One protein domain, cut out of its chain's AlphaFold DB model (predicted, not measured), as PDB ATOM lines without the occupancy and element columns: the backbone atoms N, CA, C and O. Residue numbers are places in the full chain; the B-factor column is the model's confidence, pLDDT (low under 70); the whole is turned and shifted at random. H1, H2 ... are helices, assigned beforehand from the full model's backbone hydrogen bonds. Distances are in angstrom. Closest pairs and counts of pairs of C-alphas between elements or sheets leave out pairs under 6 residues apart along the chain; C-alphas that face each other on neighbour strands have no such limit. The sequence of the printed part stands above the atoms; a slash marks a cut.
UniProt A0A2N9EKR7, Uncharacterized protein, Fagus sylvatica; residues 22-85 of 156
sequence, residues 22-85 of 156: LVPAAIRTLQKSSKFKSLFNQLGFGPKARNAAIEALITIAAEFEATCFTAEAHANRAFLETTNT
ATOM      1  N   LEU A  22     111.376 116.547  60.757       62.69
ATOM      2  CA  LEU A  22     110.559 115.353  61.019       62.69
ATOM      3  C   LEU A  22     111.227 114.353  61.973       62.69
ATOM      4  O   LEU A  22     110.536 113.660  62.728       62.69
ATOM      5  N   VAL A  23     112.562 114.313  62.006       70.50
ATOM      6  CA  VAL A  23     113.345 113.370  62.824       70.50
ATOM      7  C   VAL A  23     113.032 113.496  64.327       70.50
ATOM      8  O   VAL A  23     112.709 112.479  64.951       70.50
ATOM      9  N   PRO A  24     112.984 114.698  64.941       74.69
ATOM     10  CA  PRO A  24     112.643 114.828  66.360       74.69
ATOM     11  C   PRO A  24     111.217 114.365  66.698       74.69
ATOM     12  O   PRO A  24     110.967 113.869  67.799       74.69
ATOM     13  N   ALA A  25     110.265 114.521  65.773       78.88
ATOM     14  CA  ALA A  25     108.883 114.082  65.962       78.88
ATOM     15  C   ALA A  25     108.752 112.552  65.856       78.88
ATOM     16  O   ALA A  25     108.071 111.930  66.682       78.88
ATOM     17  N   ALA A  26     109.453 111.939  64.903       77.62
ATOM     18  CA  ALA A  26     109.523 110.491  64.739       77.62
ATOM     19  C   ALA A  26     110.179 109.811  65.953       77.62
ATOM     20  O   ALA A  26     109.613 108.859  66.497       77.62
ATOM     21  N   ILE A  27     111.284 110.366  66.469       82.12
ATOM     22  CA  ILE A  27     111.951 109.871  67.686       82.12
ATOM     23  C   ILE A  27     110.978 109.858  68.867       82.12
ATOM     24  O   ILE A  27     110.806 108.827  69.520       82.12
ATOM     25  N   ARG A  28     110.278 110.973  69.124       83.56
ATOM     26  CA  ARG A  28     109.293 111.054  70.220       83.56
ATOM     27  C   ARG A  28     108.154 110.052  70.052       83.56
ATOM     28  O   ARG A  28     107.640 109.542  71.047       83.56
ATOM     29  N   THR A  29     107.740 109.782  68.819       86.38
ATOM     30  CA  THR A  29     106.659 108.837  68.513       86.38
ATOM     31  C   THR A  29     107.103 107.397  68.773       86.38
ATOM     32  O   THR A  29     106.431 106.668  69.506       86.38
ATOM     33  N   LEU A  30     108.279 107.005  68.280       84.56
ATOM     34  CA  LEU A  30     108.854 105.672  68.491       84.56
ATOM     35  C   LEU A  30     109.179 105.415  69.964       84.56
ATOM     36  O   LEU A  30     108.868 104.348  70.492       84.56
ATOM     37  N   GLN A  31     109.689 106.420  70.674       83.06
ATOM     38  CA  GLN A  31     109.915 106.342  72.117       83.06
ATOM     39  C   GLN A  31     108.629 106.149  72.924       83.06
ATOM     40  O   GLN A  31     108.697 105.621  74.031       83.06
ATOM     41  N   LYS A  32     107.459 106.569  72.425       87.12
ATOM     42  CA  LYS A  32     106.165 106.364  73.101       87.12
ATOM     43  C   LYS A  32     105.571 104.978  72.839       87.12
ATOM     44  O   LYS A  32     104.788 104.513  73.665       87.12
ATOM     45  N   SER A  33     105.978 104.302  71.765       90.31
ATOM     46  CA  SER A  33     105.494 102.968  71.397       90.31
ATOM     47  C   SER A  33     105.867 101.909  72.441       90.31
ATOM     48  O   SER A  33     107.038 101.708  72.768       90.31
ATOM     49  N   SER A  34     104.867 101.187  72.954       89.38
ATOM     50  CA  SER A  34     105.070 100.097  73.920       89.38
ATOM     51  C   SER A  34     105.904  98.952  73.340       89.38
ATOM     52  O   SER A  34     106.732  98.383  74.049       89.38
ATOM     53  N   LYS A  35     105.752  98.665  72.039       91.44
ATOM     54  CA  LYS A  35     106.516  97.626  71.331       91.44
ATOM     55  C   LYS A  35     108.011  97.947  71.298       91.44
ATOM     56  O   LYS A  35     108.815  97.118  71.710       91.44
ATOM     57  N   PHE A  36     108.379  99.167  70.899       86.19
ATOM     58  CA  PHE A  36     109.784  99.598  70.869       86.19
ATOM     59  C   PHE A  36     110.398  99.663  72.267       86.19
ATOM     60  O   PHE A  36     111.526  99.217  72.468       86.19
ATOM     61  N   LYS A  37     109.647 100.148  73.265       88.94
ATOM     62  CA  LYS A  37     110.095 100.108  74.665       88.94
ATOM     63  C   LYS A  37     110.398  98.682  75.120       88.94
ATOM     64  O   LYS A  37     111.447  98.456  75.714       88.94
ATOM     65  N   SER A  38     109.500  97.737  74.834       92.62
ATOM     66  CA  SER A  38     109.684  96.325  75.184       92.62
ATOM     67  C   SER A  38     110.907  95.724  74.494       92.62
ATOM     68  O   SER A  38     111.721  95.094  75.161       92.62
ATOM     69  N   LEU A  39     111.075  95.969  73.193       92.62
ATOM     70  CA  LEU A  39     112.228  95.501  72.422       92.62
ATOM     71  C   LEU A  39     113.547  95.992  73.033       92.62
ATOM     72  O   LEU A  39     114.423  95.198  73.358       92.62
ATOM     73  N   PHE A  40     113.677  97.297  73.270       90.19
ATOM     74  CA  PHE A  40     114.906  97.846  73.843       90.19
ATOM     75  C   PHE A  40     115.149  97.425  75.296       90.19
ATOM     76  O   PHE A  40     116.300  97.368  75.724       90.19
ATOM     77  N   ASN A  41     114.092  97.127  76.059       90.56
ATOM     78  CA  ASN A  41     114.231  96.525  77.385       90.56
ATOM     79  C   ASN A  41     114.822  95.112  77.288       90.56
ATOM     80  O   ASN A  41     115.730  94.798  78.050       90.56
ATOM     81  N   GLN A  42     114.349  94.289  76.346       93.69
ATOM     82  CA  GLN A  42     114.880  92.938  76.115       93.69
ATOM     83  C   GLN A  42     116.346  92.965  75.672       93.69
ATOM     84  O   GLN A  42     117.129  92.122  76.090       93.69
ATOM     85  N   LEU A  43     116.730  93.971  74.883       90.19
ATOM     86  CA  LEU A  43     118.114  94.186  74.450       90.19
ATOM     87  C   LEU A  43     119.010  94.821  75.532       90.19
ATOM     88  O   LEU A  43     120.201  95.009  75.304       90.19
ATOM     89  N   GLY A  44     118.461  95.193  76.696       92.25
ATOM     90  CA  GLY A  44     119.224  95.808  77.787       92.25
ATOM     91  C   GLY A  44     119.722  97.230  77.494       92.25
ATOM     92  O   GLY A  44     120.631  97.719  78.164       92.25
ATOM     93  N   PHE A  45     119.153  97.925  76.504       91.69
ATOM     94  CA  PHE A  45     119.646  99.242  76.095       91.69
ATOM     95  C   PHE A  45     119.292 100.313  77.129       91.69
ATOM     96  O   PHE A  45     118.129 100.462  77.517       91.69
ATOM     97  N   GLY A  46     120.278 101.120  77.525       89.56
ATOM     98  CA  GLY A  46     120.066 102.331  78.323       89.56
ATOM     99  C   GLY A  46     119.509 103.504  77.492       89.56
ATOM    100  O   GLY A  46     119.533 103.449  76.263       89.56
ATOM    101  N   PRO A  47     119.047 104.602  78.122       86.19
ATOM    102  CA  PRO A  47     118.384 105.715  77.427       86.19
ATOM    103  C   PRO A  47     119.188 106.327  76.269       86.19
ATOM    104  O   PRO A  47     118.633 106.597  75.210       86.19
ATOM    105  N   LYS A  48     120.507 106.487  76.438       88.06
ATOM    106  CA  LYS A  48     121.394 107.011  75.384       88.06
ATOM    107  C   LYS A  48     121.502 106.059  74.190       88.06
ATOM    108  O   LYS A  48     121.375 106.496  73.053       88.06
ATOM    109  N   ALA A  49     121.673 104.762  74.455       89.81
ATOM    110  CA  ALA A  49     121.752 103.738  73.414       89.81
ATOM    111  C   ALA A  49     120.426 103.592  72.651       89.81
ATOM    112  O   ALA A  49     120.434 103.398  71.442       89.81
ATOM    113  N   ARG A  50     119.281 103.755  73.333       90.81
ATOM    114  CA  ARG A  50     117.958 103.770  72.685       90.81
ATOM    115  C   ARG A  50     117.808 104.928  71.712       90.81
ATOM    116  O   ARG A  50     117.320 104.712  70.613       90.81
ATOM    117  N   ASN A  51     118.225 106.132  72.102       87.94
ATOM    118  CA  ASN A  51     118.140 107.293  71.218       87.94
ATOM    119  C   ASN A  51     119.026 107.114  69.987       87.94
ATOM    120  O   ASN A  51     118.524 107.254  68.881       87.94
ATOM    121  N   ALA A  52     120.278 106.687  70.176       89.25
ATOM    122  CA  ALA A  52     121.189 106.408  69.069       89.25
ATOM    123  C   ALA A  52     120.657 105.306  68.131       89.25
ATOM    124  O   ALA A  52     120.746 105.431  66.915       89.25
ATOM    125  N   ALA A  53     120.052 104.247  68.681       89.12
ATOM    126  CA  ALA A  53     119.447 103.185  67.881       89.12
ATOM    127  C   ALA A  53     118.225 103.673  67.087       89.12
ATOM    128  O   ALA A  53     118.060 103.300  65.932       89.12
ATOM    129  N   ILE A  54     117.369 104.508  67.683       88.56
ATOM    130  CA  ILE A  54     116.210 105.085  66.988       88.56
ATOM    131  C   ILE A  54     116.664 106.054  65.892       88.56
ATOM    132  O   ILE A  54     116.113 106.010  64.797       88.56
ATOM    133  N   GLU A  55     117.662 106.896  66.162       86.50
ATOM    134  CA  GLU A  55     118.256 107.793  65.163       86.50
ATOM    135  C   GLU A  55     118.812 106.999  63.980       86.50
ATOM    136  O   GLU A  55     118.419 107.259  62.848       86.50
ATOM    137  N   ALA A  56     119.607 105.958  64.241       87.94
ATOM    138  CA  ALA A  56     120.130 105.087  63.192       87.94
ATOM    139  C   ALA A  56     119.012 104.416  62.375       87.94
ATOM    140  O   ALA A  56     119.084 104.384  61.151       87.94
ATOM    141  N   LEU A  57     117.951 103.923  63.025       86.25
ATOM    142  CA  LEU A  57     116.807 103.316  62.334       86.25
ATOM    143  C   LEU A  57     116.053 104.317  61.449       86.25
ATOM    144  O   LEU A  57     115.630 103.947  60.358       86.25
ATOM    145  N   ILE A  58     115.880 105.561  61.902       83.69
ATOM    146  CA  ILE A  58     115.226 106.615  61.113       83.69
ATOM    147  C   ILE A  58     116.100 107.005  59.921       83.69
ATOM    148  O   ILE A  58     115.574 107.137  58.821       83.69
ATOM    149  N   THR A  59     117.411 107.154  60.116       83.94
ATOM    150  CA  THR A  59     118.356 107.453  59.032       83.94
ATOM    151  C   THR A  59     118.339 106.356  57.975       83.94
ATOM    152  O   THR A  59     118.154 106.655  56.802       83.94
ATOM    153  N   ILE A  60     118.408 105.087  58.387       81.50
ATOM    154  CA  ILE A  60     118.303 103.947  57.468       81.50
ATOM    155  C   ILE A  60     116.936 103.949  56.764       81.50
ATOM    156  O   ILE A  60     116.862 103.755  55.558       81.50
ATOM    157  N   ALA A  61     115.834 104.200  57.473       77.56
ATOM    158  CA  ALA A  61     114.513 104.235  56.843       77.56
ATOM    159  C   ALA A  61     114.379 105.366  55.808       77.56
ATOM    160  O   ALA A  61     113.773 105.150  54.763       77.56
ATOM    161  N   ALA A  62     114.958 106.539  56.077       77.19
ATOM    162  CA  ALA A  62     114.950 107.682  55.167       77.19
ATOM    163  C   ALA A  62     115.856 107.466  53.943       77.19
ATOM    164  O   ALA A  62     115.499 107.853  52.835       77.19
ATOM    165  N   GLU A  63     117.008 106.814  54.118       76.69
ATOM    166  CA  GLU A  63     117.918 106.459  53.019       76.69
ATOM    167  C   GLU A  63     117.332 105.378  52.097       76.69
ATOM    168  O   GLU A  63     117.614 105.353  50.899       76.69
ATOM    169  N   PHE A  64     116.495 104.491  52.643       68.62
ATOM    170  CA  PHE A  64     115.967 103.315  51.949       68.62
ATOM    171  C   PHE A  64     114.443 103.370  51.729       68.62
ATOM    172  O   PHE A  64     113.819 102.339  51.469       68.62
ATOM    173  N   GLU A  65     113.824 104.554  51.786       62.09
ATOM    174  CA  GLU A  65     112.361 104.714  51.734       62.09
ATOM    175  C   GLU A  65     111.735 104.092  50.466       62.09
ATOM    176  O   GLU A  65     110.639 103.548  50.528       62.09
ATOM    177  N   ALA A  66     112.454 104.050  49.334       58.22
ATOM    178  CA  ALA A  66     111.988 103.417  48.090       58.22
ATOM    179  C   ALA A  66     112.284 101.901  47.975       58.22
ATOM    180  O   ALA A  66     111.638 101.201  47.197       58.22
ATOM    181  N   THR A  67     113.252 101.371  48.729       58.50
ATOM    182  CA  THR A  67     113.732  99.974  48.634       58.50
ATOM    183  C   THR A  67     113.240  99.089  49.782       58.50
ATOM    184  O   THR A  67     113.175  97.869  49.637       58.50
ATOM    185  N   CYS A  68     112.815  99.671  50.906       56.19
ATOM    186  CA  CYS A  68     112.229  98.923  52.022       56.19
ATOM    187  C   CYS A  68     110.888  98.266  51.626       56.19
ATOM    188  O   CYS A  68     110.652  97.095  51.930       56.19
ATOM    189  N   PHE A  69     110.056  98.962  50.839       52.25
ATOM    190  CA  PHE A  69     108.786  98.417  50.338       52.25
ATOM    191  C   PHE A  69     108.967  97.249  49.354       52.25
ATOM    192  O   PHE A  69     108.120  96.357  49.301       52.25
ATOM    193  N   THR A  70     110.060  97.213  48.583       56.97
ATOM    194  CA  THR A  70     110.297  96.139  47.604       56.97
ATOM    195  C   THR A  70     110.786  94.856  48.272       56.97
ATOM    196  O   THR A  70     110.367  93.770  47.872       56.97
ATOM    197  N   ALA A  71     111.596  94.957  49.332       59.81
ATOM    198  CA  ALA A  71     112.065  93.807  50.104       59.81
ATOM    199  C   ALA A  71     110.935  93.128  50.901       59.81
ATOM    200  O   ALA A  71     110.835  91.900  50.893       59.81
ATOM    201  N   GLU A  72     110.047  93.903  51.535       61.00
ATOM    202  CA  GLU A  72     108.879  93.365  52.247       61.00
ATOM    203  C   GLU A  72     107.879  92.711  51.281       61.00
ATOM    204  O   GLU A  72     107.412  91.597  51.529       61.00
ATOM    205  N   ALA A  73     107.598  93.350  50.140       62.25
ATOM    206  CA  ALA A  73     106.753  92.766  49.103       62.25
ATOM    207  C   ALA A  73     107.348  91.461  48.547       62.25
ATOM    208  O   ALA A  73     106.617  90.492  48.346       62.25
ATOM    209  N   HIS A  74     108.668  91.405  48.345       63.78
ATOM    210  CA  HIS A  74     109.359  90.212  47.860       63.78
ATOM    211  C   HIS A  74     109.359  89.072  48.888       63.78
ATOM    212  O   HIS A  74     109.101  87.929  48.525       63.78
ATOM    213  N   ALA A  75     109.598  89.361  50.170       66.44
ATOM    214  CA  ALA A  75     109.559  88.353  51.231       66.44
ATOM    215  C   ALA A  75     108.144  87.792  51.431       66.44
ATOM    216  O   ALA A  75     107.969  86.577  51.508       66.44
ATOM    217  N   ASN A  76     107.128  88.659  51.437       65.00
ATOM    218  CA  ASN A  76     105.730  88.235  51.507       65.00
ATOM    219  C   ASN A  76     105.328  87.417  50.277       65.00
ATOM    220  O   ASN A  76     104.651  86.401  50.411       65.00
ATOM    221  N   ARG A  77     105.782  87.814  49.085       63.84
ATOM    222  CA  ARG A  77     105.550  87.065  47.850       63.84
ATOM    223  C   ARG A  77     106.203  85.688  47.894       63.84
ATOM    224  O   ARG A  77     105.502  84.706  47.704       63.84
ATOM    225  N   ALA A  78     107.489  85.602  48.223       65.31
ATOM    226  CA  ALA A  78     108.204  84.331  48.324       65.31
ATOM    227  C   ALA A  78     107.597  83.410  49.397       65.31
ATOM    228  O   ALA A  78     107.482  82.205  49.188       65.31
ATOM    229  N   PHE A  79     107.153  83.964  50.530       68.56
ATOM    230  CA  PHE A  79     106.468  83.207  51.579       68.56
ATOM    231  C   PHE A  79     105.103  82.674  51.119       68.56
ATOM    232  O   PHE A  79     104.788  81.505  51.347       68.56
ATOM    233  N   LEU A  80     104.300  83.494  50.433       65.94
ATOM    234  CA  LEU A  80     103.011  83.071  49.876       65.94
ATOM    235  C   LEU A  80     103.180  82.043  48.750       65.94
ATOM    236  O   LEU A  80     102.438  81.064  48.713       65.94
ATOM    237  N   GLU A  81     104.168  82.242  47.879       64.44
ATOM    238  CA  GLU A  81     104.505  81.335  46.778       64.44
ATOM    239  C   GLU A  81     105.031  79.986  47.284       64.44
ATOM    240  O   GLU A  81     104.776  78.968  46.654       64.44
ATOM    241  N   THR A  82     105.718  79.932  48.426       64.88
ATOM    242  CA  THR A  82     106.243  78.663  48.967       64.88
ATOM    243  C   THR A  82     105.264  77.936  49.882       64.88
ATOM    244  O   THR A  82     105.283  76.710  49.930       64.88
ATOM    245  N   THR A  83     104.389  78.653  50.592       65.81
ATOM    246  CA  THR A  83     103.526  78.043  51.623       65.81
ATOM    247  C   THR A  83     102.162  77.598  51.087       65.81
ATOM    248  O   THR A  83     101.565  76.678  51.641       65.81
ATOM    249  N   ASN A  84     101.661  78.211  50.009       71.06
ATOM    250  CA  ASN A  84     100.317  77.937  49.476       71.06
ATOM    251  C   ASN A  84     100.315  77.290  48.082       71.06
ATOM    252  O   ASN A  84      99.253  77.168  47.471       71.06
ATOM    253  N   THR A  85     101.480  76.888  47.573       75.81
ATOM    254  CA  THR A  85     101.594  76.277  46.245       75.81
ATOM    255  C   THR A  85     101.673  74.766  46.369       75.81
ATOM    256  O   THR A  85     102.512  74.231  47.089       75.81
TER     257      THR A  85
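Overview. This is residues 22 to 85 of the 156 residues of an uncharacterized protein of Fagus sylvatica (UniProt A0A2N9EKR7). Two helices, H1 and H3, cross at their middles and form a small body with H2 near the end where H1 finishes and H3 begins, while H4 reaches away from this body as a free arm. H3 and H4 come near each other at their ends and make an L, and residues 69 to 85 stick out. The printed part has 64 residues with four named helices in the order H1, H2, H3, H4, no named strand, and the class all helix. It is loose, with a radius of gyration of the C-alphas of 15.3 A, and elongated, spanning 46 by 26 by 16 A with the arm included.

Along the chain. Find C-alpha 22 at (110.559, 115.353, 61.019); there H1 begins, and it holds residues 22 to 32 over 15.7 A. After one residue look for H2, residues 34 to 42, 12.3 A from first to last C-alpha. H3, residues 47 to 63, is the longest helix by residues; its C-alphas run 24.4 A from (118.384, 105.715, 77.427) to (117.918, 106.459, 53.019). H4, residues 68 to 83, runs 22.6 A and ends with C-alpha 83 at (103.526, 78.043, 51.623).

Arrangement. Start with H1, which touches H3; the closest C-alphas are those of Ile 27 and Ile 54, 6.4 A apart. Their lines stand at a steep tilt of 50 degrees, opposite ways, and H3 touches H1 with residues 51 to 58 alone. Go on to H2, which is close to H1 but not clearly touching, with the C-alphas of Leu 30 and Phe 36 closest at 6.6 A and the lines about perpendicular at 75 degrees. H2 is also close to H3 but not clearly touching: look at the C-alphas of Phe 40 and Arg 50, the closest, 6.8 A apart, at a steep tilt of 61 degrees, opposite ways. H3 and H4 are close but not clearly touching, with the C-alphas of Ala 61 and Cys 68 closest at 7.5 A and the lines about perpendicular at 86 degrees. H4 is apart from H1 and H2. In H1, H2, H3 and H4 every backbone O i to N i+4 pair is within hydrogen-bond range.

Size, cuts and confidence. The two C-alphas farthest apart are those of Lys 48 and Thr 85, 46.8 A. Without the stretch that stands free, the body has 47 residues and spans 31 by 19 by 18 A. The printed part has no cut, and its three links are tight. In the B-factor column you find a mean pLDDT of the printed part of 77.9; residue 22 and residues 64 to 83 are under 70, and the mean of H4 is 63.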